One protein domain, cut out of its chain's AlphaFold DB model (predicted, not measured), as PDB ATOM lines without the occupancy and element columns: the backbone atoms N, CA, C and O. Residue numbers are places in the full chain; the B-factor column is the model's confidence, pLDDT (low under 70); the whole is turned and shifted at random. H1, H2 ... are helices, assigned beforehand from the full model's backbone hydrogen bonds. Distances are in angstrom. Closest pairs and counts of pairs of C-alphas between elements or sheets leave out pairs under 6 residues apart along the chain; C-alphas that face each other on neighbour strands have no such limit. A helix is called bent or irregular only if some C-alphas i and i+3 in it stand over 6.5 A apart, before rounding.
ATOM      1  N   THR A 301     -29.642 -28.637 -22.985       82.75
ATOM      2  CA  THR A 301     -30.126 -27.250 -22.970       82.75
ATOM      3  C   THR A 301     -31.427 -27.110 -22.176       82.75
ATOM      4  O   THR A 301     -31.545 -26.223 -21.324       82.75
ATOM      5  N   GLU A 302     -32.389 -28.009 -22.387       83.75
ATOM      6  CA  GLU A 302     -33.648 -28.024 -21.634       83.75
ATOM      7  C   GLU A 302     -33.426 -28.368 -20.162       83.75
ATOM      8  O   GLU A 302     -34.021 -27.733 -19.287       83.75
ATOM      9  N   LYS A 303     -32.538 -29.326 -19.860       85.94
ATOM     10  CA  LYS A 303     -32.165 -29.664 -18.478       85.94
ATOM     11  C   LYS A 303     -31.567 -28.463 -17.752       85.94
ATOM     12  O   LYS A 303     -31.960 -28.180 -16.622       85.94
ATOM     13  N   ASN A 304     -30.694 -27.707 -18.412       78.38
ATOM     14  CA  ASN A 304     -30.090 -26.501 -17.853       78.38
ATOM     15  C   ASN A 304     -31.119 -25.385 -17.605       78.38
ATOM     16  O   ASN A 304     -31.095 -24.735 -16.555       78.38
ATOM     17  N   ALA A 305     -32.060 -25.173 -18.528       78.38
ATOM     18  CA  ALA A 305     -33.154 -24.216 -18.340       78.38
ATOM     19  C   ALA A 305     -34.093 -24.626 -17.187       78.38
ATOM     20  O   ALA A 305     -34.519 -23.787 -16.378       78.38
ATOM     21  N   LEU A 306     -34.373 -25.926 -17.074       86.00
ATOM     22  CA  LEU A 306     -35.180 -26.498 -16.003       86.00
ATOM     23  C   LEU A 306     -34.486 -26.347 -14.645       86.00
ATOM     24  O   LEU A 306     -35.100 -25.852 -13.698       86.00
ATOM     25  N   PHE A 307     -33.191 -26.664 -14.569       84.50
ATOM     26  CA  PHE A 307     -32.378 -26.479 -13.368       84.50
ATOM     27  C   PHE A 307     -32.422 -25.028 -12.876       84.50
ATOM     28  O   PHE A 307     -32.761 -24.781 -11.719       84.50
ATOM     29  N   LYS A 308     -32.201 -24.047 -13.765       80.00
ATOM     30  CA  LYS A 308     -32.310 -22.613 -13.426       80.00
ATOM     31  C   LYS A 308     -33.688 -22.243 -12.873       80.00
ATOM     32  O   LYS A 308     -33.824 -21.328 -12.059       80.00
ATOM     33  N   THR A 309     -34.745 -22.916 -13.314       80.50
ATOM     34  CA  THR A 309     -36.104 -22.697 -12.803       80.50
ATOM     35  C   THR A 309     -36.291 -23.305 -11.419       80.50
ATOM     36  O   THR A 309     -36.822 -22.634 -10.532       80.50
ATOM     37  N   TYR A 310     -35.795 -24.520 -11.196       83.69
ATOM     38  CA  TYR A 310     -35.899 -25.195  -9.906       83.69
ATOM     39  C   TYR A 310     -35.028 -24.546  -8.835       83.69
ATOM     40  O   TYR A 310     -35.502 -24.304  -7.728       83.69
ATOM     41  N   ILE A 311     -33.790 -24.172  -9.152       76.44
ATOM     42  CA  ILE A 311     -32.883 -23.593  -8.158       76.44
ATOM     43  C   ILE A 311     -33.339 -22.203  -7.699       76.44
ATOM     44  O   ILE A 311     -33.232 -21.858  -6.525       76.44
ATOM     45  N   ARG A 312     -33.988 -21.429  -8.584       73.88
ATOM     46  CA  ARG A 312     -34.691 -20.195  -8.192       73.88
ATOM     47  C   ARG A 312     -35.793 -20.465  -7.171       73.88
ATOM     48  O   ARG A 312     -36.040 -19.612  -6.323       73.88
ATOM     49  N   HIS A 313     -36.460 -21.615  -7.252       70.75
ATOM     50  CA  HIS A 313     -37.464 -22.018  -6.273       70.75
ATOM     51  C   HIS A 313     -36.830 -22.367  -4.920       70.75
ATOM     52  O   HIS A 313     -37.325 -21.906  -3.894       70.75
ATOM     53  N   VAL A 314     -35.730 -23.123  -4.929       69.69
ATOM     54  CA  VAL A 314     -34.972 -23.501  -3.725       69.69
ATOM     55  C   VAL A 314     -34.440 -22.251  -3.015       69.69
ATOM     56  O   VAL A 314     -34.797 -21.999  -1.867       69.69
ATOM     57  N   PHE A 315     -33.721 -21.374  -3.721       64.50
ATOM     58  CA  PHE A 315     -33.150 -20.155  -3.134       64.50
ATOM     59  C   PHE A 315     -34.175 -19.104  -2.717       64.50
ATOM     60  O   PHE A 315     -33.892 -18.299  -1.836       64.50
ATOM     61  N   LYS A 316     -35.377 -19.089  -3.306       63.84
ATOM     62  CA  LYS A 316     -36.457 -18.221  -2.814       63.84
ATOM     63  C   LYS A 316     -36.880 -18.598  -1.386       63.84
ATOM     64  O   LYS A 316     -37.372 -17.734  -0.668       63.84
ATOM     65  N   ASN A 317     -36.693 -19.859  -1.000       53.28
ATOM     66  CA  ASN A 317     -37.057 -20.383   0.312       53.28
ATOM     67  C   ASN A 317     -35.847 -20.538   1.263       53.28
ATOM     68  O   ASN A 317     -36.068 -20.710   2.454       53.28
ATOM     69  N   GLU A 318     -34.604 -20.488   0.756       53.47
ATOM     70  CA  GLU A 318     -33.342 -20.720   1.506       53.47
ATOM     71  C   GLU A 318     -32.343 -19.544   1.432       53.47
ATOM     72  O   GLU A 318     -31.185 -19.679   1.818       53.47
ATOM     73  N   GLY A 319     -32.741 -18.395   0.881       35.62
ATOM     74  CA  GLY A 319     -31.817 -17.292   0.611       35.62
ATOM     75  C   GLY A 319     -31.353 -16.556   1.871       35.62
ATOM     76  O   GLY A 319     -32.133 -15.809   2.456       35.62
ATOM     77  N   GLY A 320     -30.073 -16.708   2.224       40.88
ATOM     78  CA  GLY A 320     -29.383 -15.957   3.281       40.88
ATOM     79  C   GLY A 320     -28.277 -16.775   3.960       40.88
ATOM     80  O   GLY A 320     -28.329 -18.006   3.956       40.88
ATOM     81  N   TYR A 321     -27.273 -16.097   4.525       34.59
ATOM     82  CA  TYR A 321     -26.345 -16.696   5.491       34.59
ATOM     83  C   TYR A 321     -27.036 -16.713   6.858       34.59
ATOM     84  O   TYR A 321     -27.482 -15.661   7.318       34.59
ATOM     85  N   ALA A 322     -27.153 -17.887   7.473       41.22
ATOM     86  CA  ALA A 322     -27.712 -18.045   8.810       41.22
ATOM     87  C   ALA A 322     -26.579 -18.398   9.783       41.22
ATOM     88  O   ALA A 322     -26.014 -19.493   9.729       41.22
ATOM     89  N   ASP A 323     -26.247 -17.445  10.653       39.72
ATOM     90  CA  ASP A 323     -25.327 -17.605  11.787       39.72
ATOM     91  C   ASP A 323     -26.160 -17.599  13.075       39.72
ATOM     92  O   ASP A 323     -26.088 -16.680  13.886       39.72
ATOM     93  N   GLU A 324     -27.071 -18.565  13.215       40.38
ATOM     94  CA  GLU A 324     -27.824 -18.723  14.458       40.38
ATOM     95  C   GLU A 324     -27.099 -19.709  15.374       40.38
ATOM     96  O   GLU A 324     -26.895 -20.872  15.032       40.38
ATOM     97  N   THR A 325     -26.795 -19.250  16.588       36.28
ATOM     98  CA  THR A 325     -26.168 -19.968  17.714       36.28
ATOM     99  C   THR A 325     -26.967 -21.176  18.242       36.28
ATOM    100  O   THR A 325     -26.693 -21.675  19.330       36.28
ATOM    101  N   LYS A 326     -27.978 -21.651  17.500       41.91
ATOM    102  CA  LYS A 326     -28.922 -22.717  17.889       41.91
ATOM    103  C   LYS A 326     -28.963 -23.906  16.919       41.91
ATOM    104  O   LYS A 326     -29.683 -24.870  17.175       41.91
ATOM    105  N   ILE A 327     -28.188 -23.857  15.836       43.66
ATOM    106  CA  ILE A 327     -27.893 -24.994  14.958       43.66
ATOM    107  C   ILE A 327     -26.383 -25.165  15.013       43.66
ATOM    108  O   ILE A 327     -25.666 -24.221  14.701       43.66
ATOM    109  N   ASP A 328     -25.885 -26.351  15.351       44.12
ATOM    110  CA  ASP A 328     -24.439 -26.619  15.458       44.12
ATOM    111  C   ASP A 328     -23.642 -26.386  14.150       44.12
ATOM    112  O   ASP A 328     -22.440 -26.641  14.100       44.12
ATOM    113  N   GLN A 329     -24.273 -25.947  13.049       53.44
ATOM    114  CA  GLN A 329     -23.644 -25.834  11.734       53.44
ATOM    115  C   GLN A 329     -24.057 -24.561  10.987       53.44
ATOM    116  O   GLN A 329     -25.209 -24.388  10.584       53.44
ATOM    117  N   LYS A 330     -23.064 -23.705  10.724       61.50
ATOM    118  CA  LYS A 330     -23.172 -22.535   9.840       61.50
ATOM    119  C   LYS A 330     -23.698 -22.964   8.466       61.50
ATOM    120  O   LYS A 330     -23.165 -23.903   7.869       61.50
ATOM    121  N   THR A 331     -24.718 -22.270   7.961       59.78
ATOM    122  CA  THR A 331     -25.348 -22.551   6.659       59.78
ATOM    123  C   THR A 331     -25.384 -21.312   5.771       59.78
ATOM    124  O   THR A 331     -25.666 -20.205   6.225       59.78
ATOM    125  N   ASN A 332     -25.128 -21.497   4.474       62.50
ATOM    126  CA  ASN A 332     -25.293 -20.455   3.461       62.50
ATOM    127  C   ASN A 332     -26.032 -21.029   2.250       62.50
ATOM    128  O   ASN A 332     -25.579 -22.012   1.666       62.50
ATOM    129  N   MET A 333     -27.177 -20.437   1.886       65.44
ATOM    130  CA  MET A 333     -28.029 -20.912   0.781       65.44
ATOM    131  C   MET A 333     -28.394 -22.402   0.892       65.44
ATOM    132  O   MET A 333     -28.414 -23.095  -0.117       65.44
ATOM    133  N   GLY A 334     -28.611 -22.896   2.117       65.19
ATOM    134  CA  GLY A 334     -28.913 -24.307   2.391       65.19
ATOM    135  C   GLY A 334     -27.702 -25.253   2.429       65.19
ATOM    136  O   GLY A 334     -27.862 -26.420   2.778       65.19
ATOM    137  N   ILE A 335     -26.486 -24.773   2.142       69.06
ATOM    138  CA  ILE A 335     -25.252 -25.574   2.165       69.06
ATOM    139  C   ILE A 335     -24.547 -25.449   3.524       69.06
ATOM    140  O   ILE A 335     -24.237 -24.343   3.973       69.06
ATOM    141  N   ILE A 336     -24.275 -26.594   4.161       76.94
ATOM    142  CA  ILE A 336     -23.442 -26.724   5.373       76.94
ATOM    143  C   ILE A 336     -21.966 -26.934   5.019       76.94
ATOM    144  O   ILE A 336     -21.646 -27.417   3.930       76.94
ATOM    145  N   GLN A 337     -21.065 -26.643   5.965       78.56
ATOM    146  CA  GLN A 337     -19.613 -26.784   5.775       78.56
ATOM    147  C   GLN A 337     -19.211 -28.181   5.294       78.56
ATOM    148  O   GLN A 337     -18.510 -28.306   4.300       78.56
ATOM    149  N   LYS A 338     -19.776 -29.233   5.895       80.62
ATOM    150  CA  LYS A 338     -19.519 -30.621   5.485       80.62
ATOM    151  C   LYS A 338     -19.854 -30.889   4.012       80.62
ATOM    152  O   LYS A 338     -19.151 -31.646   3.352       80.62
ATOM    153  N   THR A 339     -20.928 -30.297   3.491       78.81
ATOM    154  CA  THR A 339     -21.317 -30.455   2.081       78.81
ATOM    155  C   THR A 339     -20.336 -29.730   1.166       78.81
ATOM    156  O   THR A 339     -19.953 -30.284   0.141       78.81
ATOM    157  N   LEU A 340     -19.892 -28.530   1.553       82.81
ATOM    158  CA  LEU A 340     -18.850 -27.797   0.834       82.81
ATOM    159  C   LEU A 340     -17.533 -28.587   0.808       82.81
ATOM    160  O   LEU A 340     -16.983 -28.802  -0.268       82.81
ATOM    161  N   ASP A 341     -17.072 -29.073   1.960       88.31
ATOM    162  CA  ASP A 341     -15.819 -29.826   2.082       88.31
ATOM    163  C   ASP A 341     -15.854 -31.105   1.241       88.31
ATOM    164  O   ASP A 341     -14.949 -31.359   0.445       88.31
ATOM    165  N   ASN A 342     -16.945 -31.874   1.345       86.06
ATOM    166  CA  ASN A 342     -17.153 -33.071   0.534       86.06
ATOM    167  C   ASN A 342     -17.171 -32.743  -0.962       86.06
ATOM    168  O   ASN A 342     -16.602 -33.486  -1.762       86.06
ATOM    169  N   PHE A 343     -17.816 -31.643  -1.361       87.12
ATOM    170  CA  PHE A 343     -17.841 -31.227  -2.758       87.12
ATOM    171  C   PHE A 343     -16.435 -30.887  -3.255       87.12
ATOM    172  O   PHE A 343     -16.044 -31.376  -4.314       87.12
ATOM    173  N   VAL A 344     -15.662 -30.095  -2.503       90.50
ATOM    174  CA  VAL A 344     -14.290 -29.717  -2.877       90.50
ATOM    175  C   VAL A 344     -13.386 -30.946  -2.966       90.50
ATOM    176  O   VAL A 344     -12.680 -31.098  -3.962       90.50
ATOM    177  N   ALA A 345     -13.460 -31.850  -1.986       91.19
ATOM    178  CA  ALA A 345     -12.676 -33.085  -1.968       91.19
ATOM    179  C   ALA A 345     -12.993 -33.991  -3.170       91.19
ATOM    180  O   ALA A 345     -12.088 -34.517  -3.810       91.19
ATOM    181  N   ASN A 346     -14.275 -34.116  -3.526       87.81
ATOM    182  CA  ASN A 346     -14.718 -34.944  -4.649       87.81
ATOM    183  C   ASN A 346     -14.576 -34.251  -6.020       87.81
ATOM    184  O   ASN A 346     -14.809 -34.886  -7.048       87.81
ATOM    185  N   ASN A 347     -14.247 -32.951  -6.058       88.81
ATOM    186  CA  ASN A 347     -14.165 -32.143  -7.283       88.81
ATOM    187  C   ASN A 347     -13.003 -31.144  -7.273       88.81
ATOM    188  O   ASN A 347     -13.230 -29.946  -7.483       88.81
ATOM    189  N   PRO A 348     -11.750 -31.583  -7.096       90.62
ATOM    190  CA  PRO A 348     -10.633 -30.659  -6.921       90.62
ATOM    191  C   PRO A 348     -10.458 -29.704  -8.114       90.62
ATOM    192  O   PRO A 348     -10.201 -28.515  -7.926       90.62
ATOM    193  N   GLN A 349     -10.679 -30.182  -9.346       90.88
ATOM    194  CA  GLN A 349     -10.540 -29.360 -10.555       90.88
ATOM    195  C   GLN A 349     -11.641 -28.301 -10.679       90.88
ATOM    196  O   GLN A 349     -11.350 -27.125 -10.891       90.88
ATOM    197  N   THR A 350     -12.905 -28.684 -10.480       85.25
ATOM    198  CA  THR A 350     -14.035 -27.740 -10.479       85.25
ATOM    199  C   THR A 350     -13.900 -26.737  -9.338       85.25
ATOM    200  O   THR A 350     -14.087 -25.538  -9.535       85.25
ATOM    201  N   ALA A 351     -13.518 -27.201  -8.147       86.75
ATOM    202  CA  ALA A 351     -13.308 -26.343  -6.991       86.75
ATOM    203  C   ALA A 351     -12.225 -25.286  -7.256       86.75
ATOM    204  O   ALA A 351     -12.434 -24.108  -6.956       86.75
ATOM    205  N   LYS A 352     -11.115 -25.681  -7.892       90.12
ATOM    206  CA  LYS A 352     -10.037 -24.774  -8.305       90.12
ATOM    207  C   LYS A 352     -10.496 -23.786  -9.381       90.12
ATOM    208  O   LYS A 352     -10.295 -22.585  -9.219       90.12
ATOM    209  N   ALA A 353     -11.152 -24.266 -10.440       90.50
ATOM    210  CA  ALA A 353     -11.605 -23.438 -11.561       90.50
ATOM    211  C   ALA A 353     -12.581 -22.333 -11.121       90.50
ATOM    212  O   ALA A 353     -12.455 -21.180 -11.530       90.50
ATOM    213  N   TYR A 354     -13.516 -22.668 -10.230       87.19
ATOM    214  CA  TYR A 354     -14.527 -21.735  -9.728       87.19
ATOM    215  C   TYR A 354     -14.140 -21.058  -8.405       87.19
ATOM    216  O   TYR A 354     -14.972 -20.359  -7.818       87.19
ATOM    217  N   LYS A 355     -12.892 -21.237  -7.946       91.62
ATOM    218  CA  LYS A 355     -12.325 -20.635  -6.727       91.62
ATOM    219  C   LYS A 355     -13.238 -20.817  -5.508       91.62
ATOM    220  O   LYS A 355     -13.645 -19.838  -4.877       91.62
ATOM    221  N   PHE A 356     -13.628 -22.061  -5.232       88.81
ATOM    222  CA  PHE A 356     -14.477 -22.377  -4.084       88.81
ATOM    223  C   PHE A 356     -13.803 -21.942  -2.771       88.81
ATOM    224  O   PHE A 356     -12.599 -22.156  -2.609       88.81
ATOM    225  N   PRO A 357     -14.549 -21.311  -1.849       86.62
ATOM    226  CA  PRO A 357     -13.989 -20.848  -0.589       86.62
ATOM    227  C   PRO A 357     -13.736 -22.014   0.363       86.62
ATOM    228  O   PRO A 357     -14.321 -23.088   0.229       86.62
ATOM    229  N   LYS A 358     -12.909 -21.765   1.382       86.25
ATOM    230  CA  LYS A 358     -12.710 -22.714   2.484       86.25
ATOM    231  C   LYS A 358     -13.900 -22.739   3.442       86.25
ATOM    232  O   LYS A 358     -14.122 -23.747   4.099       86.25
ATOM    233  N   THR A 359     -14.660 -21.646   3.539       84.06
ATOM    234  CA  THR A 359     -15.790 -21.539   4.469       84.06
ATOM    235  C   THR A 359     -17.107 -21.306   3.739       84.06
ATOM    236  O   THR A 359     -17.172 -20.566   2.756       84.06
ATOM    237  N   VAL A 360     -18.200 -21.886   4.246       79.06
ATOM    238  CA  VAL A 360     -19.540 -21.673   3.665       79.06
ATOM    239  C   VAL A 360     -20.018 -20.229   3.750       79.06
ATOM    240  O   VAL A 360     -20.833 -19.816   2.930       79.06
ATOM    241  N   LYS A 361     -19.497 -19.432   4.687       75.94
ATOM    242  CA  LYS A 361     -19.822 -18.003   4.811       75.94
ATOM    243  C   LYS A 361     -19.472 -17.224   3.540       75.94
ATOM    244  O   LYS A 361     -20.211 -16.333   3.138       75.94
ATOM    245  N   GLU A 362     -18.384 -17.601   2.883       80.56
ATOM    246  CA  GLU A 362     -17.879 -16.954   1.668       80.56
ATOM    247  C   GLU A 362     -18.447 -17.575   0.381       80.56
ATOM    248  O   GLU A 362     -18.107 -17.144  -0.725       80.56
ATOM    249  N   LEU A 363     -19.310 -18.595   0.501       79.00
ATOM    250  CA  LEU A 363     -19.878 -19.304  -0.640       79.00
ATOM    251  C   LEU A 363     -20.737 -18.360  -1.485       79.00
ATOM    252  O   LEU A 363     -21.730 -17.797  -1.023       79.00
ATOM    253  N   LYS A 364     -20.365 -18.208  -2.758       80.31
ATOM    254  CA  LYS A 364     -21.124 -17.405  -3.718       80.31
ATOM    255  C   LYS A 364     -22.306 -18.193  -4.254       80.31
ATOM    256  O   LYS A 364     -22.250 -19.409  -4.421       80.31
ATOM    257  N   ARG A 365     -23.359 -17.479  -4.643       75.25
ATOM    258  CA  ARG A 365     -24.548 -18.084  -5.255       75.25
ATOM    259  C   ARG A 365     -24.234 -18.946  -6.472       75.25
ATOM    260  O   ARG A 365     -24.746 -20.051  -6.565       75.25
ATOM    261  N   SER A 366     -23.371 -18.478  -7.371       76.81
ATOM    262  CA  SER A 366     -22.954 -19.258  -8.543       76.81
ATOM    263  C   SER A 366     -22.244 -20.564  -8.164       76.81
ATOM    264  O   SER A 366     -22.429 -21.572  -8.834       76.81
ATOM    265  N   GLN A 367     -21.482 -20.577  -7.067       81.00
ATOM    266  CA  GLN A 367     -20.815 -21.775  -6.549       81.00
ATOM    267  C   GLN A 367     -21.817 -22.735  -5.901       81.00
ATOM    268  O   GLN A 367     -21.767 -23.936  -6.155       81.00
ATOM    269  N   ALA A 368     -22.780 -22.212  -5.137       80.31
ATOM    270  CA  ALA A 368     -23.882 -23.013  -4.616       80.31
ATOM    271  C   ALA A 368     -24.687 -23.656  -5.760       80.31
ATOM    272  O   ALA A 368     -24.965 -24.850  -5.707       80.31
ATOM    273  N   GLU A 369     -24.994 -22.919  -6.835       81.31
ATOM    274  CA  GLU A 369     -25.671 -23.470  -8.022       81.31
ATOM    275  C   GLU A 369     -24.896 -24.644  -8.639       81.31
ATOM    276  O   GLU A 369     -25.519 -25.623  -9.043       81.31
ATOM    277  N   ILE A 370     -23.561 -24.606  -8.654       84.12
ATOM    278  CA  ILE A 370     -22.731 -25.722  -9.136       84.12
ATOM    279  C   ILE A 370     -22.884 -26.956  -8.234       84.12
ATOM    280  O   ILE A 370     -23.075 -28.055  -8.756       84.12
ATOM    281  N   ILE A 371     -22.861 -26.783  -6.905       84.50
ATOM    282  CA  ILE A 371     -23.093 -27.885  -5.953       84.50
ATOM    283  C   ILE A 371     -24.484 -28.486  -6.188       84.50
ATOM    284  O   ILE A 371     -24.613 -29.690  -6.407       84.50
ATOM    285  N   TYR A 372     -25.529 -27.651  -6.207       85.31
ATOM    286  CA  TYR A 372     -26.905 -28.104  -6.419       85.31
ATOM    287  C   TYR A 372     -27.097 -28.796  -7.769       85.31
ATOM    288  O   TYR A 372     -27.827 -29.788  -7.848       85.31
ATOM    289  N   LYS A 373     -26.458 -28.296  -8.833       86.25
ATOM    290  CA  LYS A 373     -26.544 -28.927 -10.147       86.25
ATOM    291  C   LYS A 373     -25.902 -30.308 -10.113       86.25
ATOM    292  O   LYS A 373     -26.548 -31.277 -10.481       86.25
ATOM    293  N   ARG A 374     -24.664 -30.416  -9.634       86.81
ATOM    294  CA  ARG A 374     -23.899 -31.660  -9.738       86.81
ATOM    295  C   ARG A 374     -24.380 -32.728  -8.757       86.81
ATOM    296  O   ARG A 374     -24.745 -33.824  -9.172       86.81
ATOM    297  N   ASP A 375     -24.402 -32.398  -7.469       84.69
ATOM    298  CA  ASP A 375     -24.584 -33.382  -6.393       84.69
ATOM    299  C   ASP A 375     -26.053 -33.759  -6.175       84.69
ATOM    300  O   ASP A 375     -26.342 -34.802  -5.590       84.69
ATOM    301  N   TYR A 376     -26.989 -32.942  -6.671       88.31
ATOM    302  CA  TYR A 376     -28.419 -33.193  -6.513       88.31
ATOM    303  C   TYR A 376     -29.138 -33.335  -7.853       88.31
ATOM    304  O   TYR A 376     -29.784 -34.354  -8.095       88.31
ATOM    305  N   PHE A 377     -29.056 -32.337  -8.735       89.19
ATOM    306  CA  PHE A 377     -29.849 -32.337  -9.965       89.19
ATOM    307  C   PHE A 377     -29.382 -33.401 -10.971       89.19
ATOM    308  O   PHE A 377     -30.197 -34.196 -11.439       89.19
ATOM    309  N   ASP A 378     -28.085 -33.442 -11.271       88.38
ATOM    310  CA  ASP A 378     -27.483 -34.373 -12.223       88.38
ATOM    311  C   ASP A 378     -27.343 -35.767 -11.592       88.38
ATOM    312  O   ASP A 378     -27.805 -36.751 -12.171       88.38
ATOM    313  N   HIS A 379     -26.793 -35.852 -10.372       88.88
ATOM    314  CA  HIS A 379     -26.586 -37.124  -9.666       88.88
ATOM    315  C   HIS A 379     -27.881 -37.934  -9.490       88.88
ATOM    316  O   HIS A 379     -27.886 -39.140  -9.728       88.88
ATOM    317  N   TYR A 380     -29.001 -37.286  -9.143       90.06
ATOM    318  CA  TYR A 380     -30.303 -37.954  -9.005       90.06
ATOM    319  C   TYR A 380     -31.187 -37.865 -10.252       90.06
ATOM    320  O   TYR A 380     -32.387 -38.149 -10.169       90.06
ATOM    321  N   LYS A 381     -30.619 -37.477 -11.402       92.62
ATOM    322  CA  LYS A 381     -31.311 -37.443 -12.702       92.62
ATOM    323  C   LYS A 381     -32.621 -36.650 -12.661       92.62
ATOM    324  O   LYS A 381     -33.607 -36.979 -13.317       92.62
ATOM    325  N   ILE A 382     -32.642 -35.564 -11.891       93.50
ATOM    326  CA  ILE A 382     -33.816 -34.703 -11.703       93.50
ATOM    327  C   ILE A 382     -34.295 -34.127 -13.042       93.50
ATOM    328  O   ILE A 382     -35.499 -34.006 -13.283       93.50
ATOM    329  N   GLY A 383     -33.355 -33.814 -13.935       90.56
ATOM    330  CA  GLY A 383     -33.637 -33.333 -15.286       90.56
ATOM    331  C   GLY A 383     -34.328 -34.349 -16.202       90.56
ATOM    332  O   GLY A 383     -34.806 -33.948 -17.261       90.56
ATOM    333  N   ASP A 384     -34.424 -35.622 -15.812       92.25
ATOM    334  CA  ASP A 384     -35.028 -36.695 -16.614       92.25
ATOM    335  C   ASP A 384     -36.483 -37.015 -16.221       92.25
ATOM    336  O   ASP A 384     -37.170 -37.744 -16.936       92.25
ATOM    337  N   TYR A 385     -37.005 -36.424 -15.140       93.44
ATOM    338  CA  TYR A 385     -38.421 -36.557 -14.771       93.44
ATOM    339  C   TYR A 385     -39.301 -35.782 -15.745       93.44
ATOM    340  O   TYR A 385     -39.274 -34.551 -15.748       93.44
ATOM    341  N   ARG A 386     -40.109 -36.468 -16.550       93.50
ATOM    342  CA  ARG A 386     -41.005 -35.873 -17.551       93.50
ATOM    343  C   ARG A 386     -41.980 -34.871 -16.939       93.50
ATOM    344  O   ARG A 386     -42.099 -33.755 -17.439       93.50
ATOM    345  N   ASN A 387     -42.555 -35.211 -15.788       92.62
ATOM    346  CA  ASN A 387     -43.368 -34.285 -15.013       92.62
ATOM    347  C   ASN A 387     -42.496 -33.293 -14.229       92.62
ATOM    348  O   ASN A 387     -41.761 -33.679 -13.313       92.62
ATOM    349  N   GLN A 388     -42.633 -31.998 -14.522       91.31
ATOM    350  CA  GLN A 388     -41.837 -30.971 -13.849       91.31
ATOM    351  C   GLN A 388     -42.196 -30.798 -12.359       91.31
ATOM    352  O   GLN A 388     -41.321 -30.565 -11.524       91.31
ATOM    353  N   SER A 389     -43.464 -30.971 -11.976       89.88
ATOM    354  CA  SER A 389     -43.883 -30.932 -10.571       89.88
ATOM    355  C   SER A 389     -43.229 -32.055  -9.759       89.88
ATOM    356  O   SER A 389     -42.744 -31.794  -8.653       89.88
ATOM    357  N   ILE A 390     -43.171 -33.280 -10.305       93.94
ATOM    358  CA  ILE A 390     -42.482 -34.415  -9.665       93.94
ATOM    359  C   ILE A 390     -40.977 -34.135  -9.591       93.94
ATOM    360  O   ILE A 390     -40.403 -34.256  -8.513       93.94
ATOM    361  N   GLY A 391     -40.349 -33.691 -10.684       94.12
ATOM    362  CA  GLY A 391     -38.916 -33.374 -10.695       94.12
ATOM    363  C   GLY A 391     -38.528 -32.323  -9.647       94.12
ATOM    364  O   GLY A 391     -37.577 -32.519  -8.891       94.12
ATOM    365  N   LEU A 392     -39.302 -31.238  -9.526       91.50
ATOM    366  CA  LEU A 392     -39.066 -30.214  -8.505       91.50
ATOM    367  C   LEU A 392     -39.215 -30.775  -7.081       91.50
ATOM    368  O   LEU A 392     -38.425 -30.427  -6.205       91.50
ATOM    369  N   MET A 393     -40.208 -31.639  -6.843       90.38
ATOM    370  CA  MET A 393     -40.375 -32.316  -5.552       90.38
ATOM    371  C   MET A 393     -39.184 -33.227  -5.241       90.38
ATOM    372  O   MET A 393     -38.688 -33.208  -4.119       90.38
ATOM    373  N   MET A 394     -38.706 -34.002  -6.216       94.25
ATOM    374  CA  MET A 394     -37.559 -34.895  -6.043       94.25
ATOM    375  C   MET A 394     -36.291 -34.122  -5.684       94.25
ATOM    376  O   MET A 394     -35.615 -34.501  -4.730       94.25
ATOM    377  N   LEU A 395     -36.011 -33.004  -6.369       90.62
ATOM    378  CA  LEU A 395     -34.885 -32.131  -6.016       90.62
ATOM    379  C   LEU A 395     -35.002 -31.646  -4.571       90.62
ATOM    380  O   LEU A 395     -34.076 -31.799  -3.783       90.62
ATOM    381  N   ASP A 396     -36.162 -31.095  -4.217       87.25
ATOM    382  CA  ASP A 396     -36.410 -30.556  -2.882       87.25
ATOM    383  C   ASP A 396     -36.276 -31.635  -1.796       87.25
ATOM    384  O   ASP A 396     -35.732 -31.374  -0.726       87.25
ATOM    385  N   MET A 397     -36.721 -32.864  -2.070       87.31
ATOM    386  CA  MET A 397     -36.580 -33.986  -1.147       87.31
ATOM    387  C   MET A 397     -35.126 -34.423  -0.972       87.31
ATOM    388  O   MET A 397     -34.724 -34.635   0.164       87.31
ATOM    389  N   TYR A 398     -34.332 -34.530  -2.039       85.50
ATOM    390  CA  TYR A 398     -32.919 -34.913  -1.918       85.50
ATOM    391  C   TYR A 398     -32.063 -33.844  -1.240       85.50
ATOM    392  O   TYR A 398     -31.113 -34.179  -0.543       85.50
ATOM    393  N   VAL A 399     -32.424 -32.569  -1.391       81.44
ATOM    394  CA  VAL A 399     -31.765 -31.468  -0.676       81.44
ATOM    395  C   VAL A 399     -32.032 -31.543   0.830       81.44
ATOM    396  O   VAL A 399     -31.144 -31.263   1.626       81.44
ATOM    397  N   ASN A 400     -33.240 -31.943   1.234       75.38
ATOM    398  CA  ASN A 400     -33.682 -31.867   2.632       75.38
ATOM    399  C   ASN A 400     -33.670 -33.209   3.383       75.38
ATOM    400  O   ASN A 400     -33.863 -33.241   4.600       75.38
ATOM    401  N   HIS A 401     -33.503 -34.332   2.685       77.50
ATOM    402  CA  HIS A 401     -33.621 -35.666   3.262       77.50
ATOM    403  C   HIS A 401     -32.522 -36.598   2.767       77.50
ATOM    404  O   HIS A 401     -32.034 -36.494   1.646       77.50
ATOM    405  N   THR A 402     -32.185 -37.588   3.594       79.38
ATOM    406  CA  THR A 402     -31.233 -38.629   3.192       79.38
ATOM    407  C   THR A 402     -31.773 -39.455   2.013       79.38
ATOM    408  O   THR A 402     -32.987 -39.687   1.936       79.38
ATOM    409  N   PRO A 403     -30.903 -40.018   1.154       82.50
ATOM    410  CA  PRO A 403     -31.333 -40.869   0.040       82.50
ATOM    411  C   PRO A 403     -32.179 -42.070   0.482       82.50
ATOM    412  O   PRO A 403     -33.131 -42.455  -0.195       82.50
ATOM    413  N   LYS A 404     -31.894 -42.632   1.666       81.69
ATOM    414  CA  LYS A 404     -32.676 -43.723   2.269       81.69
ATOM    415  C   LYS A 404     -34.109 -43.291   2.588       81.69
ATOM    416  O   LYS A 404     -35.043 -44.066   2.378       81.69
ATOM    417  N   THR A 405     -34.288 -42.069   3.083       83.88
ATOM    418  CA  THR A 405     -35.606 -41.482   3.340       83.88
ATOM    419  C   THR A 405     -36.359 -41.249   2.030       83.88
ATOM    420  O   THR A 405     -37.495 -41.701   1.903       83.88
ATOM    421  N   VAL A 406     -35.714 -40.639   1.027       87.62
ATOM    422  CA  VAL A 406     -36.335 -40.391  -0.288       87.62
ATOM    423  C   VAL A 406     -36.756 -41.698  -0.961       87.62
ATOM    424  O   VAL A 406     -37.887 -41.810  -1.430       87.62
ATOM    425  N   LYS A 407     -35.907 -42.731  -0.915       91.62
ATOM    426  CA  LYS A 407     -36.239 -44.075  -1.407       91.62
ATOM    427  C   LYS A 407     -37.528 -44.614  -0.794       91.62
ATOM    428  O   LYS A 407     -38.371 -45.131  -1.520       91.62
ATOM    429  N   ARG A 408     -37.715 -44.471   0.523       89.00
ATOM    430  CA  ARG A 408     -38.952 -44.911   1.191       89.00
ATOM    431  C   ARG A 408     -40.170 -44.155   0.670       89.00
ATOM    432  O   ARG A 408     -41.177 -44.791   0.382       89.00
ATOM    433  N   PHE A 409     -40.068 -42.837   0.506       91.56
ATOM    434  CA  PHE A 409     -41.177 -42.020   0.005       91.56
ATOM    435  C   PHE A 409     -41.600 -42.452  -1.397       91.56
ATOM    436  O   PHE A 409     -42.779 -42.695  -1.641       91.56
ATOM    437  N   VAL A 410     -40.629 -42.621  -2.298       93.12
ATOM    438  CA  VAL A 410     -40.883 -43.051  -3.678       93.12
ATOM    439  C   VAL A 410     -41.467 -44.462  -3.727       93.12
ATOM    440  O   VAL A 410     -42.405 -44.713  -4.477       93.12
ATOM    441  N   GLN A 411     -40.974 -45.383  -2.897       91.06
ATOM    442  CA  GLN A 411     -41.510 -46.744  -2.833       91.06
ATOM    443  C   GLN A 411     -42.961 -46.783  -2.352       91.06
ATOM    444  O   GLN A 411     -43.760 -47.534  -2.907       91.06
ATOM    445  N   GLN A 412     -43.320 -45.976  -1.351       89.94
ATOM    446  CA  GLN A 412     -44.712 -45.872  -0.905       89.94
ATOM    447  C   GLN A 412     -45.593 -45.203  -1.961       89.94
ATOM    448  O   GLN A 412     -46.712 -45.653  -2.192       89.94
ATOM    449  N   ALA A 413     -45.079 -44.193  -2.664       90.31
ATOM    450  CA  ALA A 413     -45.783 -43.571  -3.779       90.31
ATOM    451  C   ALA A 413     -46.046 -44.542  -4.935       90.31
ATOM    452  O   ALA A 413     -47.169 -44.600  -5.437       90.31
ATOM    453  N   ALA A 414     -45.058 -45.359  -5.304       90.12
ATOM    454  CA  ALA A 414     -45.229 -46.407  -6.305       90.12
ATOM    455  C   ALA A 414     -46.274 -47.440  -5.861       90.12
ATOM    456  O   ALA A 414     -47.180 -47.757  -6.622       90.12
ATOM    457  N   LYS A 415     -46.219 -47.903  -4.603       91.56
ATOM    458  CA  LYS A 415     -47.227 -48.822  -4.043       91.56
ATOM    459  C   LYS A 415     -48.638 -48.233  -4.062       91.56
ATOM    460  O   LYS A 415     -49.587 -48.950  -4.364       91.56
ATOM    461  N   ALA A 416     -48.782 -46.945  -3.757       85.12
ATOM    462  CA  ALA A 416     -50.071 -46.264  -3.809       85.12
ATOM    463  C   ALA A 416     -50.620 -46.185  -5.241       85.12
ATOM    464  O   ALA A 416     -51.803 -46.439  -5.444       85.12
ATOM    465  N   ALA A 417     -49.768 -45.890  -6.229       81.94
ATOM    466  CA  ALA A 417     -50.158 -45.885  -7.637       81.94
ATOM    467  C   ALA A 417     -50.544 -47.290  -8.136       81.94
ATOM    468  O   ALA A 417     -51.577 -47.434  -8.783       81.94
ATOM    469  N   ILE A 418     -49.783 -48.330  -7.768       89.94
ATOM    470  CA  ILE A 418     -50.114 -49.735  -8.072       89.94
ATOM    471  C   ILE A 418     -51.488 -50.088  -7.496       89.94
ATOM    472  O   ILE A 418     -52.355 -50.567  -8.217       89.94
ATOM    473  N   LYS A 419     -51.728 -49.770  -6.216       88.81
ATOM    474  CA  LYS A 419     -53.020 -50.008  -5.554       88.81
ATOM    475  C   LYS A 419     -54.181 -49.254  -6.216       88.81
ATOM    476  O   LYS A 419     -55.320 -49.692  -6.112       88.81
ATOM    477  N   ALA A 420     -53.905 -48.125  -6.864       80.25
ATOM    478  CA  ALA A 420     -54.904 -47.347  -7.589       80.25
ATOM    479  C   ALA A 420     -55.212 -47.896  -8.996       80.25
ATOM    480  O   ALA A 420     -56.142 -47.391  -9.614       80.25
ATOM    481  N   GLY A 421     -54.477 -48.902  -9.486       84.56
ATOM    482  CA  GLY A 421     -54.695 -49.519 -10.800       84.56
ATOM    483  C   GLY A 421     -53.537 -49.357 -11.792       84.56
ATOM    484  O   GLY A 421     -53.688 -49.697 -12.963       84.56
ATOM    485  N   ALA A 422     -52.372 -48.850 -11.367       87.12
ATOM    486  CA  ALA A 422     -51.161 -48.827 -12.197       87.12
ATOM    487  C   ALA A 422     -50.438 -50.190 -12.166       87.12
ATOM    488  O   ALA A 422     -49.318 -50.292 -11.669       87.12
ATOM    489  N   GLU A 423     -51.093 -51.243 -12.658       78.75
ATOM    490  CA  GLU A 423     -50.661 -52.645 -12.496       78.75
ATOM    491  C   GLU A 423     -49.296 -52.957 -13.131       78.75
ATOM    492  O   GLU A 423     -48.544 -53.782 -12.615       78.75
ATOM    493  N   GLU A 424     -48.921 -52.248 -14.199       82.31
ATOM    494  CA  GLU A 424     -47.615 -52.414 -14.852       82.31
ATOM    495  C   GLU A 424     -46.458 -51.700 -14.124       82.31
ATOM    496  O   GLU A 424     -45.283 -51.896 -14.457       82.31
ATOM    497  N   LEU A 425     -46.753 -50.865 -13.119       88.69
ATOM    498  CA  LEU A 425     -45.730 -50.147 -12.364       88.69
ATOM    499  C   LEU A 425     -45.017 -51.095 -11.392       88.69
ATOM    500  O   LEU A 425     -45.629 -51.720 -10.530       88.69
ATOM    501  N   LYS A 426     -43.684 -51.142 -11.454       90.12
ATOM    502  CA  LYS A 426     -42.863 -51.863 -10.469       90.12
ATOM    503  C   LYS A 426     -42.406 -50.924  -9.358       90.12
ATOM    504  O   LYS A 426     -42.110 -49.758  -9.604       90.12
ATOM    505  N   VAL A 427     -42.302 -51.441  -8.131       93.12
ATOM    506  CA  VAL A 427     -41.763 -50.677  -6.995       93.12
ATOM    507  C   VAL A 427     -40.266 -50.429  -7.217       93.12
ATOM    508  O   VAL A 427     -39.492 -51.389  -7.194       93.12
ATOM    509  N   PRO A 428     -39.833 -49.170  -7.385       92.62
ATOM    510  CA  PRO A 428     -38.464 -48.883  -7.777       92.62
ATOM    511  C   PRO A 428     -37.504 -48.893  -6.573       92.62
ATOM    512  O   PRO A 428     -37.900 -48.745  -5.408       92.62
ATOM    513  N   ARG A 429     -36.211 -49.086  -6.831       89.81
ATOM    514  CA  ARG A 429     -35.154 -49.292  -5.827       89.81
ATOM    515  C   ARG A 429     -33.955 -48.363  -6.002       89.81
ATOM    516  O   ARG A 429     -33.285 -48.119  -4.989       89.81
ATOM    517  N   THR A 430     -33.706 -47.872  -7.214       89.19
ATOM    518  CA  THR A 430     -32.592 -46.975  -7.572       89.19
ATOM    519  C   THR A 430     -33.099 -45.626  -8.101       89.19
ATOM    520  O   THR A 430     -34.256 -45.536  -8.517       89.19
ATOM    521  N   PRO A 431     -32.268 -44.563  -8.107       86.94
ATOM    522  CA  PRO A 431     -32.636 -43.277  -8.706       86.94
ATOM    523  C   PRO A 431     -33.104 -43.382 -10.167       86.94
ATOM    524  O   PRO A 431     -34.070 -42.726 -10.551       86.94
ATOM    525  N   GLU A 432     -32.483 -44.249 -10.966       89.56
ATOM    526  CA  GLU A 432     -32.867 -44.546 -12.352       89.56
ATOM    527  C   GLU A 432     -34.268 -45.144 -12.448       89.56
ATOM    528  O   GLU A 432     -35.085 -44.751 -13.287       89.56
ATOM    529  N   GLU A 433     -34.560 -46.096 -11.566       93.19
ATOM    530  CA  GLU A 433     -35.874 -46.715 -11.495       93.19
ATOM    531  C   GLU A 433     -36.922 -45.724 -10.974       93.19
ATOM    532  O   GLU A 433     -38.075 -45.814 -11.378       93.19
ATOM    533  N   PHE A 434     -36.551 -44.746 -10.134       94.38
ATOM    534  CA  PHE A 434     -37.468 -43.681  -9.699       94.38
ATOM    535  C   PHE A 434     -37.900 -42.798 -10.871       94.38
ATOM    536  O   PHE A 434     -39.092 -42.518 -11.011       94.38
ATOM    537  N   VAL A 435     -36.954 -42.405 -11.733       92.88
ATOM    538  CA  VAL A 435     -37.251 -41.665 -12.970       92.88
ATOM    539  C   VAL A 435     -38.156 -42.499 -13.868       92.88
ATOM    540  O   VAL A 435     -39.201 -42.021 -14.303       92.88
ATOM    541  N   THR A 436     -37.786 -43.761 -14.104       91.62
ATOM    542  CA  THR A 436     -38.556 -44.684 -14.951       91.62
ATOM    543  C   THR A 436     -39.987 -44.849 -14.439       91.62
ATOM    544  O   THR A 436     -40.929 -44.702 -15.212       91.62
ATOM    545  N   ALA A 437     -40.159 -45.078 -13.133       92.44
ATOM    546  CA  ALA A 437     -41.457 -45.240 -12.488       92.44
ATOM    547  C   ALA A 437     -42.328 -43.977 -12.584       92.44
ATOM    548  O   ALA A 437     -43.521 -44.063 -12.869       92.44
ATOM    549  N   ALA A 438     -41.751 -42.792 -12.372       93.44
ATOM    550  CA  ALA A 438     -42.490 -41.541 -12.521       93.44
ATOM    551  C   ALA A 438     -42.880 -41.288 -13.988       93.44
ATOM    552  O   ALA A 438     -44.013 -40.906 -14.273       93.44
ATOM    553  N   ASN A 439     -41.966 -41.544 -14.927       93.56
ATOM    554  CA  ASN A 439     -42.194 -41.314 -16.352       93.56
ATOM    555  C   ASN A 439     -43.207 -42.295 -16.955       93.56
ATOM    556  O   ASN A 439     -43.975 -41.891 -17.826       93.56
ATOM    557  N   SER A 440     -43.284 -43.539 -16.468       91.25
ATOM    558  CA  SER A 440     -44.318 -44.488 -16.907       91.25
ATOM    559  C   SER A 440     -45.740 -44.039 -16.556       91.25
ATOM    560  O   SER A 440     -46.691 -44.463 -17.205       91.25
ATOM    561  N   LEU A 441     -45.896 -43.150 -15.569       90.62
ATOM    562  CA  LEU A 441     -47.193 -42.594 -15.171       90.62
ATOM    563  C   LEU A 441     -47.595 -41.348 -15.978       90.62
ATOM    564  O   LEU A 441     -48.718 -40.872 -15.855       90.62
ATOM    565  N   ALA A 442     -46.720 -40.815 -16.836       87.25
ATOM    566  CA  ALA A 442     -46.946 -39.556 -17.554       87.25
ATOM    567  C   ALA A 442     -48.233 -39.521 -18.403       87.25
ATOM    568  O   ALA A 442     -48.814 -38.455 -18.619       87.25
ATOM    569  N   HIS A 443     -48.675 -40.682 -18.888       82.06
ATOM    570  CA  HIS A 443     -49.875 -40.831 -19.716       82.06
ATOM    571  C   HIS A 443     -51.115 -41.264 -18.925       82.06
ATOM    572  O   HIS A 443     -52.188 -41.424 -19.501       82.06
ATOM    573  N   THR A 444     -50.992 -41.407 -17.607       84.50
ATOM    574  CA  THR A 444     -52.079 -41.769 -16.694       84.50
ATOM    575  C   THR A 444     -52.188 -40.717 -15.582       84.50
ATOM    576  O   THR A 444     -51.780 -40.960 -14.446       84.50
ATOM    577  N   PRO A 445     -52.759 -39.522 -15.868       82.50
ATOM    578  CA  PRO A 445     -52.800 -38.394 -14.927       82.50
ATOM    579  C   PRO A 445     -53.392 -38.730 -13.555       82.50
ATOM    580  O   PRO A 445     -53.005 -38.137 -12.549       82.50
ATOM    581  N   GLU A 446     -54.336 -39.672 -13.517       81.25
ATOM    582  CA  GLU A 446     -54.936 -40.185 -12.288       81.25
ATOM    583  C   GLU A 446     -53.876 -40.832 -11.382       81.25
ATOM    584  O   GLU A 446     -53.699 -40.417 -10.235       81.25
ATOM    585  N   TYR A 447     -53.104 -41.781 -11.915       87.19
ATOM    586  CA  TYR A 447     -52.077 -42.510 -11.170       87.19
ATOM    587  C   TYR A 447     -50.829 -41.660 -10.912       87.19
ATOM    588  O   TYR A 447     -50.239 -41.738  -9.834       87.19
ATOM    589  N   GLU A 448     -50.469 -40.782 -11.849       88.12
ATOM    590  CA  GLU A 448     -49.423 -39.772 -11.667       88.12
ATOM    591  C   GLU A 448     -49.747 -38.828 -10.497       88.12
ATOM    592  O   GLU A 448     -48.889 -38.530  -9.659       88.12
ATOM    593  N   GLY A 449     -51.010 -38.400 -10.394       80.19
ATOM    594  CA  GLY A 449     -51.504 -37.587  -9.286       80.19
ATOM    595  C   GLY A 449     -51.498 -38.334  -7.953       80.19
ATOM    596  O   GLY A 449     -51.097 -37.762  -6.935       80.19
ATOM    597  N   VAL A 450     -51.880 -39.617  -7.942       83.38
ATOM    598  CA  VAL A 450     -51.784 -40.484  -6.751       83.38
ATOM    599  C   VAL A 450     -50.334 -40.600  -6.284       83.38
ATOM    600  O   VAL A 450     -50.053 -40.381  -5.103       83.38
ATOM    601  N   PHE A 451     -49.411 -40.867  -7.207       88.62
ATOM    602  CA  PHE A 451     -47.982 -40.951  -6.925       88.62
ATOM    603  C   PHE A 451     -47.456 -39.648  -6.303       88.62
ATOM    604  O   PHE A 451     -46.870 -39.664  -5.219       88.62
ATOM    605  N   TYR A 452     -47.738 -38.495  -6.919       89.12
ATOM    606  CA  TYR A 452     -47.315 -37.191  -6.395       89.12
ATOM    607  C   TYR A 452     -47.903 -36.880  -5.013       89.12
ATOM    608  O   TYR A 452     -47.208 -36.398  -4.111       89.12
ATOM    609  N   LYS A 453     -49.195 -37.162  -4.819       79.94
ATOM    610  CA  LYS A 453     -49.876 -36.932  -3.544       79.94
ATOM    611  C   LYS A 453     -49.273 -37.793  -2.440       79.94
ATOM    612  O   LYS A 453     -49.066 -37.292  -1.336       79.94
ATOM    613  N   GLN A 454     -48.949 -39.050  -2.734       87.50
ATOM    614  CA  GLN A 454     -48.315 -39.925  -1.758       87.50
ATOM    615  C   GLN A 454     -46.902 -39.444  -1.400       87.50
ATOM    616  O   GLN A 454     -46.576 -39.420  -0.217       87.50
ATOM    617  N   LEU A 455     -46.107 -38.944  -2.358       85.19
ATOM    618  CA  LEU A 455     -44.821 -38.296  -2.046       85.19
ATOM    619  C   LEU A 455     -44.991 -37.145  -1.040       85.19
ATOM    620  O   LEU A 455     -44.247 -37.054  -0.063       85.19
ATOM    621  N   CYS A 456     -46.004 -36.294  -1.239       79.88
ATOM    622  CA  CYS A 456     -46.317 -35.214  -0.300       79.88
ATOM    623  C   CYS A 456     -46.694 -35.749   1.090       79.88
ATOM    624  O   CYS A 456     -46.273 -35.186   2.103       79.88
ATOM    625  N   LEU A 457     -47.506 -36.810   1.155       78.69
ATOM    626  CA  LEU A 457     -47.962 -37.411   2.410       78.69
ATOM    627  C   LEU A 457     -46.802 -38.006   3.206       78.69
ATOM    628  O   LEU A 457     -46.655 -37.680   4.382       78.69
ATOM    629  N   GLU A 458     -45.959 -38.811   2.563       82.75
ATOM    630  CA  GLU A 458     -44.802 -39.447   3.198       82.75
ATOM    631  C   GLU A 458     -43.815 -38.413   3.735       82.75
ATOM    632  O   GLU A 458     -43.373 -38.485   4.886       82.75
ATOM    633  N   ARG A 459     -43.539 -37.380   2.934       80.50
ATOM    634  CA  ARG A 459     -42.676 -36.276   3.340       80.50
ATOM    635  C   ARG A 459     -43.243 -35.517   4.541       80.50
ATOM    636  O   ARG A 459     -42.535 -35.299   5.525       80.50
ATOM    637  N   ASN A 460     -44.522 -35.140   4.490       75.50
ATOM    638  CA  ASN A 460     -45.194 -34.442   5.590       75.50
ATOM    639  C   ASN A 460     -45.229 -35.296   6.863       75.50
ATOM    640  O   ASN A 460     -45.028 -34.775   7.961       75.50
ATOM    641  N   HIS A 461     -45.470 -36.601   6.721       75.50
ATOM    642  CA  HIS A 461     -45.468 -37.539   7.834       75.50
ATOM    643  C   HIS A 461     -44.084 -37.626   8.479       75.50
ATOM    644  O   HIS A 461     -43.967 -37.438   9.689       75.50
ATOM    645  N   HIS A 462     -43.032 -37.823   7.679       75.31
ATOM    646  CA  HIS A 462     -41.658 -37.876   8.169       75.31
ATOM    647  C   HIS A 462     -41.272 -36.599   8.916       75.31
ATOM    648  O   HIS A 462     -40.809 -36.669  10.052       75.31
ATOM    649  N   MET A 463     -41.554 -35.429   8.334       66.94
ATOM    650  CA  MET A 463     -41.297 -34.146   8.989       66.94
ATOM    651  C   MET A 463     -42.083 -33.996  10.292       66.94
ATOM    652  O   MET A 463     -41.524 -33.576  11.304       66.94
ATOM    653  N   GLY A 464     -43.357 -34.394  10.306       62.88
ATOM    654  CA  GLY A 464     -44.200 -34.351  11.498       62.88
ATOM    655  C   GLY A 464     -43.726 -35.273  12.626       62.88
ATOM    656  O   GLY A 464     -43.818 -34.891  13.791       62.88
ATOM    657  N   VAL A 465     -43.203 -36.460  12.304       62.12
ATOM    658  CA  VAL A 465     -42.618 -37.387  13.288       62.12
ATOM    659  C   VAL A 465     -41.293 -36.844  13.825       62.12
ATOM    660  O   VAL A 465     -41.098 -36.840  15.039       62.12
ATOM    661  N   THR A 466     -40.414 -36.330  12.962       56.34
ATOM    662  CA  THR A 466     -39.123 -35.749  13.369       56.34
ATOM    663  C   THR A 466     -39.313 -34.521  14.269       56.34
ATOM    664  O   THR A 466     -38.673 -34.436  15.313       56.34
ATOM    665  N   THR A 467     -40.283 -33.649  13.955       52.94
ATOM    666  CA  THR A 467     -40.654 -32.478  14.786       52.94
ATOM    667  C   THR A 467     -41.076 -32.878  16.208       52.94
ATOM    668  O   THR A 467     -40.857 -32.138  17.161       52.94
ATOM    669  N   LYS A 468     -41.718 -34.046  16.369       54.88
ATOM    670  CA  LYS A 468     -42.185 -34.539  17.676       54.88
ATOM    671  C   LYS A 468     -41.077 -35.187  18.509       54.88
ATOM    672  O   LYS A 468     -41.201 -35.210  19.728       54.88
ATOM    673  N   LYS A 469     -40.050 -35.750  17.864       55.84
ATOM    674  CA  LYS A 469     -38.987 -36.515  18.533       55.84
ATOM    675  C   LYS A 469     -37.874 -35.641  19.103       55.84
ATOM    676  O   LYS A 469     -37.315 -36.013  20.125       55.84
ATOM    677  N   ASP A 470     -37.580 -34.495  18.492       55.09
ATOM    678  CA  ASP A 470     -36.541 -33.590  18.989       55.09
ATOM    679  C   ASP A 470     -37.061 -32.150  19.086       55.09
ATOM    680  O   ASP A 470     -37.166 -31.420  18.099       55.09
ATOM    681  N   LYS A 471     -37.399 -31.745  20.317       55.59
ATOM    682  CA  LYS A 471     -37.935 -30.410  20.619       55.59
ATOM    683  C   LYS A 471     -36.923 -29.289  20.347       55.59
ATOM    684  O   LYS A 471     -37.348 -28.153  20.154       55.59
ATOM    685  N   ARG A 472     -35.614 -29.582  20.285       51.69
ATOM    686  CA  ARG A 472     -34.561 -28.575  20.041       51.69
ATOM    687  C   ARG A 472     -34.581 -28.062  18.599       51.69
ATOM    688  O   ARG A 472     -34.359 -26.879  18.366       51.69
ATOM    689  N   ILE A 473     -34.967 -28.913  17.646       51.59
ATOM    690  CA  ILE A 473     -35.077 -28.583  16.211       51.59
ATOM    691  C   ILE A 473     -36.524 -28.323  15.755       51.59
ATOM    692  O   ILE A 473     -36.808 -28.278  14.554       51.59
ATOM    693  N   ALA A 474     -37.469 -28.163  16.689       49.91
ATOM    694  CA  ALA A 474     -38.899 -28.021  16.391       49.91
ATOM    695  C   ALA A 474     -39.215 -26.803  15.500       49.91
ATOM    696  O   ALA A 474     -40.006 -26.908  14.567       49.91
ATOM    697  N   HIS A 475     -38.545 -25.672  15.733       51.06
ATOM    698  CA  HIS A 475     -38.704 -24.444  14.945       51.06
ATOM    699  C   HIS A 475     -38.200 -24.603  13.493       51.06
ATOM    700  O   HIS A 475     -38.852 -24.157  12.547       51.06
ATOM    701  N   LEU A 476     -37.094 -25.330  13.289       53.47
ATOM    702  CA  LEU A 476     -36.530 -25.639  11.965       53.47
ATOM    703  C   LEU A 476     -37.397 -26.626  11.190       53.47
ATOM    704  O   LEU A 476     -37.690 -26.448  10.004       53.47
ATOM    705  N   THR A 477     -37.849 -27.667  11.881       55.12
ATOM    706  CA  THR A 477     -38.739 -28.674  11.304       55.12
ATOM    707  C   THR A 477     -40.124 -28.104  10.992       55.12
ATOM    708  O   THR A 477     -40.731 -28.536  10.015       55.12
ATOM    709  N   GLU A 478     -40.590 -27.073  11.706       57.62
ATOM    710  CA  GLU A 478     -41.816 -26.334  11.383       57.62
ATOM    711  C   GLU A 478     -41.694 -25.496  10.098       57.62
ATOM    712  O   GLU A 478     -42.597 -25.525   9.256       57.62
ATOM    713  N   GLY A 479     -40.562 -24.815   9.881       59.62
ATOM    714  CA  GLY A 479     -40.268 -24.125   8.618       59.62
ATOM    715  C   GLY A 479     -40.233 -25.085   7.421       59.62
ATOM    716  O   GLY A 479     -40.893 -24.860   6.399       59.62
ATOM    717  N   LEU A 480     -39.546 -26.220   7.579       61.75
ATOM    718  CA  LEU A 480     -39.485 -27.283   6.573       61.75
ATOM    719  C   LEU A 480     -40.844 -27.968   6.347       61.75
ATOM    720  O   LEU A 480     -41.182 -28.302   5.210       61.75
ATOM    721  N   LEU A 481     -41.665 -28.127   7.390       63.56
ATOM    722  CA  LEU A 481     -43.028 -28.650   7.283       63.56
ATOM    723  C   LEU A 481     -43.940 -27.676   6.521       63.56
ATOM    724  O   LEU A 481     -44.690 -28.092   5.638       63.56
ATOM    725  N   ASN A 482     -43.841 -26.371   6.788       64.69
ATOM    726  CA  ASN A 482     -44.562 -25.338   6.038       64.69
ATOM    727  C   ASN A 482     -44.161 -25.323   4.554       64.69
ATOM    728  O   ASN A 482     -45.030 -25.236   3.680       64.69
ATOM    729  N   ARG A 483     -42.865 -25.477   4.254       66.56
ATOM    730  CA  ARG A 483     -42.374 -25.645   2.880       66.56
ATOM    731  C   ARG A 483     -42.918 -26.915   2.239       66.56
ATOM    732  O   ARG A 483     -43.406 -26.841   1.113       66.56
ATOM    733  N   SER A 484     -42.887 -28.042   2.945       67.12
ATOM    734  CA  SER A 484     -43.418 -29.322   2.467       67.12
ATOM    735  C   SER A 484     -44.909 -29.220   2.121       67.12
ATOM    736  O   SER A 484     -45.331 -29.638   1.043       67.12
ATOM    737  N   HIS A 485     -45.702 -28.535   2.951       67.69
ATOM    738  CA  HIS A 485     -47.108 -28.256   2.655       67.69
ATOM    739  C   HIS A 485     -47.314 -27.404   1.393       67.69
ATOM    740  O   HIS A 485     -48.310 -27.598   0.701       67.69
ATOM    741  N   SER A 486     -46.380 -26.506   1.047       71.06
ATOM    742  CA  SER A 486     -46.487 -25.681  -0.169       71.06
ATOM    743  C   SER A 486     -46.453 -26.487  -1.470       71.06
ATOM    744  O   SER A 486     -46.849 -25.971  -2.511       71.06
ATOM    745  N   PHE A 487     -45.957 -27.727  -1.441       73.19
ATOM    746  CA  PHE A 487     -45.927 -28.588  -2.621       73.19
ATOM    747  C   PHE A 487     -47.275 -29.241  -2.929       73.19
ATOM    748  O   PHE A 487     -47.501 -29.603  -4.077       73.19
ATOM    749  N   GLY A 488     -48.198 -29.320  -1.963       67.62
ATOM    750  CA  GLY A 488     -49.526 -29.901  -2.193       67.62
ATOM    751  C   GLY A 488     -50.300 -29.228  -3.335       67.62
ATOM    752  O   GLY A 488     -51.028 -29.904  -4.053       67.62
ATOM    753  N   ASP A 489     -50.061 -27.932  -3.558       66.75
ATOM    754  CA  ASP A 489     -50.758 -27.121  -4.565       66.75
ATOM    755  C   ASP A 489     -49.974 -26.986  -5.891       66.75
ATOM    756  O   ASP A 489     -50.389 -26.246  -6.782       66.75
ATOM    757  N   LYS A 490     -48.809 -27.641  -6.031       74.75
ATOM    758  CA  LYS A 490     -47.910 -27.477  -7.195       74.75
ATOM    759  C   LYS A 490     -48.051 -28.568  -8.254       74.75
ATOM    760  O   LYS A 490     -47.326 -28.531  -9.251       74.75
ATOM    761  N   PHE A 491     -48.922 -29.553  -8.047       84.50
ATOM    762  CA  PHE A 491     -49.100 -30.626  -9.017       84.50
ATOM    763  C   PHE A 491     -49.810 -30.124 -10.273       84.50
ATOM    764  O   PHE A 491     -50.903 -29.569 -10.204       84.50
ATOM    765  N   VAL A 492     -49.190 -30.376 -11.419       81.38
ATOM    766  CA  VAL A 492     -49.803 -30.276 -12.741       81.38
ATOM    767  C   VAL A 492     -49.441 -31.577 -13.448       81.38
ATOM    768  O   VAL A 492     -48.270 -31.961 -13.421       81.38
ATOM    769  N   SER A 493     -50.406 -32.283 -14.038       84.88
ATOM    770  CA  SER A 493     -50.105 -33.558 -14.705       84.88
ATOM    771  C   SER A 493     -49.230 -33.347 -15.940       84.88
ATOM    772  O   SER A 493     -49.249 -32.268 -16.542       84.88
ATOM    773  N   THR A 494     -48.485 -34.373 -16.351       86.25
ATOM    774  CA  THR A 494     -47.650 -34.295 -17.559       86.25
ATOM    775  C   THR A 494     -48.497 -33.932 -18.776       86.25
ATOM    776  O   THR A 494     -48.160 -33.001 -19.505       86.25
ATOM    777  N   GLN A 495     -49.660 -34.574 -18.930       83.06
ATOM    778  CA  GLN A 495     -50.604 -34.273 -20.009       83.06
ATOM    779  C   GLN A 495     -50.994 -32.782 -20.055       83.06
ATOM    780  O   GLN A 495     -51.059 -32.192 -21.133       83.06
ATOM    781  N   GLN A 496     -51.235 -32.148 -18.902       75.25
ATOM    782  CA  GLN A 496     -51.578 -30.723 -18.837       75.25
ATOM    783  C   GLN A 496     -50.383 -29.815 -19.148       75.25
ATOM    784  O   GLN A 496     -50.549 -28.802 -19.833       75.25
ATOM    785  N   GLN A 497     -49.185 -30.161 -18.666       81.69
ATOM    786  CA  GLN A 497     -47.957 -29.410 -18.951       81.69
ATOM    787  C   GLN A 497     -47.653 -29.414 -20.459       81.69
ATOM    788  O   GLN A 497     -47.376 -28.362 -21.043       81.69
ATOM    789  N   GLU A 498     -47.769 -30.574 -21.104       81.75
ATOM    790  CA  GLU A 498     -47.522 -30.738 -22.539       81.75
ATOM    791  C   GLU A 498     -48.601 -30.055 -23.386       81.75
ATOM    792  O   GLU A 498     -48.267 -29.311 -24.305       81.75
ATOM    793  N   ALA A 499     -49.884 -30.173 -23.024       69.38
ATOM    794  CA  ALA A 499     -50.966 -29.466 -23.716       69.38
ATOM    795  C   ALA A 499     -50.812 -27.933 -23.663       69.38
ATOM    796  O   ALA A 499     -51.095 -27.237 -24.640       69.38
ATOM    797  N   CYS A 500     -50.349 -27.393 -22.530       61.84
ATOM    798  CA  CYS A 500     -50.067 -25.964 -22.385       61.84
ATOM    799  C   CYS A 500     -48.882 -25.530 -23.265       61.84
ATOM    800  O   CYS A 500     -48.943 -24.496 -23.929       61.84
ATOM    801  N   SER A 501     -47.836 -26.358 -23.322       59.53
ATOM    802  CA  SER A 501     -46.625 -26.094 -24.106       59.53
ATOM    803  C   SER A 501     -46.909 -26.122 -25.611       59.53
ATOM    804  O   SER A 501     -46.494 -25.217 -26.330       59.53
ATOM    805  N   SER A 502     -47.713 -27.082 -26.076       52.47
ATOM    806  CA  SER A 502     -48.143 -27.177 -27.476       52.47
ATOM    807  C   SER A 502     -49.006 -25.988 -27.911       52.47
ATOM    808  O   SER A 502     -48.834 -25.482 -29.016       52.47
ATOM    809  N   ARG A 503     -49.893 -25.483 -27.039       38.66
ATOM    810  CA  ARG A 503     -50.687 -24.269 -27.318       38.66
ATOM    811  C   ARG A 503     -49.818 -23.015 -27.414       38.66
ATOM    812  O   ARG A 503     -50.058 -22.170 -28.270       38.66
ATOM    813  N   LEU A 504     -48.802 -22.897 -26.558       37.69
ATOM    814  CA  LEU A 504     -47.842 -21.790 -26.612       37.69
ATOM    815  C   LEU A 504     -46.978 -21.847 -27.881       37.69
ATOM    816  O   LEU A 504     -46.748 -20.806 -28.489       37.69
ATOM    817  N   ALA A 505     -46.572 -23.044 -28.313       40.97
ATOM    818  CA  ALA A 505     -45.823 -23.243 -29.553       40.97
ATOM    819  C   ALA A 505     -46.669 -22.962 -30.813       40.97
ATOM    820  O   ALA A 505     -46.166 -22.361 -31.761       40.97
ATOM    821  N   LEU A 506     -47.960 -23.327 -30.825       35.91
ATOM    822  CA  LEU A 506     -48.870 -23.005 -31.937       35.91
ATOM    823  C   LEU A 506     -49.065 -21.490 -32.100       35.91
ATOM    824  O   LEU A 506     -49.042 -20.981 -33.218       35.91
ATOM    825  N   ASN A 507     -49.190 -20.767 -30.984       35.78
ATOM    826  CA  ASN A 507     -49.351 -19.309 -30.969       35.78
ATOM    827  C   ASN A 507     -48.077 -18.544 -31.377       35.78
ATOM    828  O   ASN A 507     -48.156 -17.356 -31.678       35.78
ATOM    829  N   GLN A 508     -46.910 -19.197 -31.366       39.88
ATOM    830  CA  GLN A 508     -45.649 -18.631 -31.860       39.88
ATOM    831  C   GLN A 508     -45.420 -18.880 -33.355       39.88
ATOM    832  O   GLN A 508     -44.622 -18.171 -33.946       39.88
ATOM    833  N   LYS A 509     -46.100 -19.864 -33.960       42.12
ATOM    834  CA  LYS A 509     -46.051 -20.126 -35.412       42.12
ATOM    835  C   LYS A 509     -47.128 -19.384 -36.212       42.12
ATOM    836  O   LYS A 509     -47.094 -19.402 -37.433       42.12
ATOM    837  N   THR A 510     -48.112 -18.804 -35.528       40.47
ATOM    838  CA  THR A 510     -49.229 -18.038 -36.118       40.47
ATOM    839  C   THR A 510     -49.063 -16.523 -35.951       40.47
ATOM    840  O   THR A 510     -49.995 -15.762 -36.200       40.47
ATOM    841  N   ARG A 511     -47.873 -16.089 -35.536       35.00
ATOM    842  CA  ARG A 511     -47.361 -14.720 -35.608       35.00
ATOM    843  C   ARG A 511     -46.092 -14.750 -36.436       35.00
ATOM    844  O   ARG A 511     -45.797 -13.699 -37.035       35.00
TER     845      ARG A 511
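AT A GLANCE: This is residues 301 to 511 of the 511 residues of an uncharacterized protein of Proteobacteria bacterium CAG:495 (UniProt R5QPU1). Helices H5, H6 and H8 form a loose up-and-down bundle, each running against the one before, with H5 in the middle of the domain; H9 folds back beside the later part of H8. H1 and H4 cover another side of H5, H2 and H3 make a corner beyond H4, and residues 499 to 511, mostly H10, stick out as an arm. The printed part has 211 residues, with ten named helices, H1 to H10 in order, and no named strand; its class is all helix. It is compact, with a radius of gyration of the C-alphas of 18.5 A and spans of 50 by 48 by 29 A.

HOW THE PARTS SIT: H1, residues 301 to 318, touches H4, residues 365 to 378, with residues 307 to 311 alone, at a steep tilt of 63 degrees, opposite ways; the closest C-alphas, of Phe 307 and Lys 373, are 7.1 A apart. H2, residues 337 to 346, and H3, residues 348 to 353, only just touch, with 3 pairs of C-alphas within 8 A, and only at the corner; the closest are Val 344 and Ala 351, 5.4 A. H4 touches H5, residues 388 to 400, with residues 376 to 377 alone; the closest C-alphas, of Phe 377 and Leu 395, are 6.4 A apart. H6, residues 403 to 419, touches H8, residues 445 to 469, at a steep tilt of 43 degrees, opposite ways, closest at the C-alphas of Ala 413 and Phe 451, 4.6 A. H7, residues 431 to 440, is close to but not clearly touching H6, closest at the C-alphas of Val 410 and Phe 434, 7.0 A. H8 and H9, residues 471 to 485, form a hairpin at a shallow tilt of 14 degrees, closest at the C-alphas of Thr 467 and Ala 474, 5.1 A. H10, residues 494 to 509, is close to but not clearly touching H8, with the C-alphas of Pro 445 and Gln 495 6.9 A apart. Every O i to N i+4 pair is within hydrogen-bond range in H2, H3, H5, H6, H7, H8 and H10; H1 has 13 of 14, H4 9 of 10 and H9 9 of 11.

IN THESE COORDINATES: H1 begins at C-alpha 301, (-30.126, -27.250, -22.970), and is 25.5 A long. H6 measures 24.2 A, H8 36.2 A and H9 20.3 A. H4 is only just irregular, C-alphas 375 and 378 being 6.6 A apart; H9 is irregular, with 7.8 A between C-alphas 472 and 475. H10, 22.8 A long, ends at C-alpha 509, (-46.051, -20.126, -35.412).

THE WHOLE: The two farthest C-alphas, of Lys 471 and Thr 510, are 59.2 A apart. The printed part has no cut. The links H1 to H2, H3 to H4 and H6 to H7 are long. Mean pLDDT of the printed part is 76.4, and it is under 70 at residues 314 to 335, 463 to 485, 488 to 489 and 499 to 511.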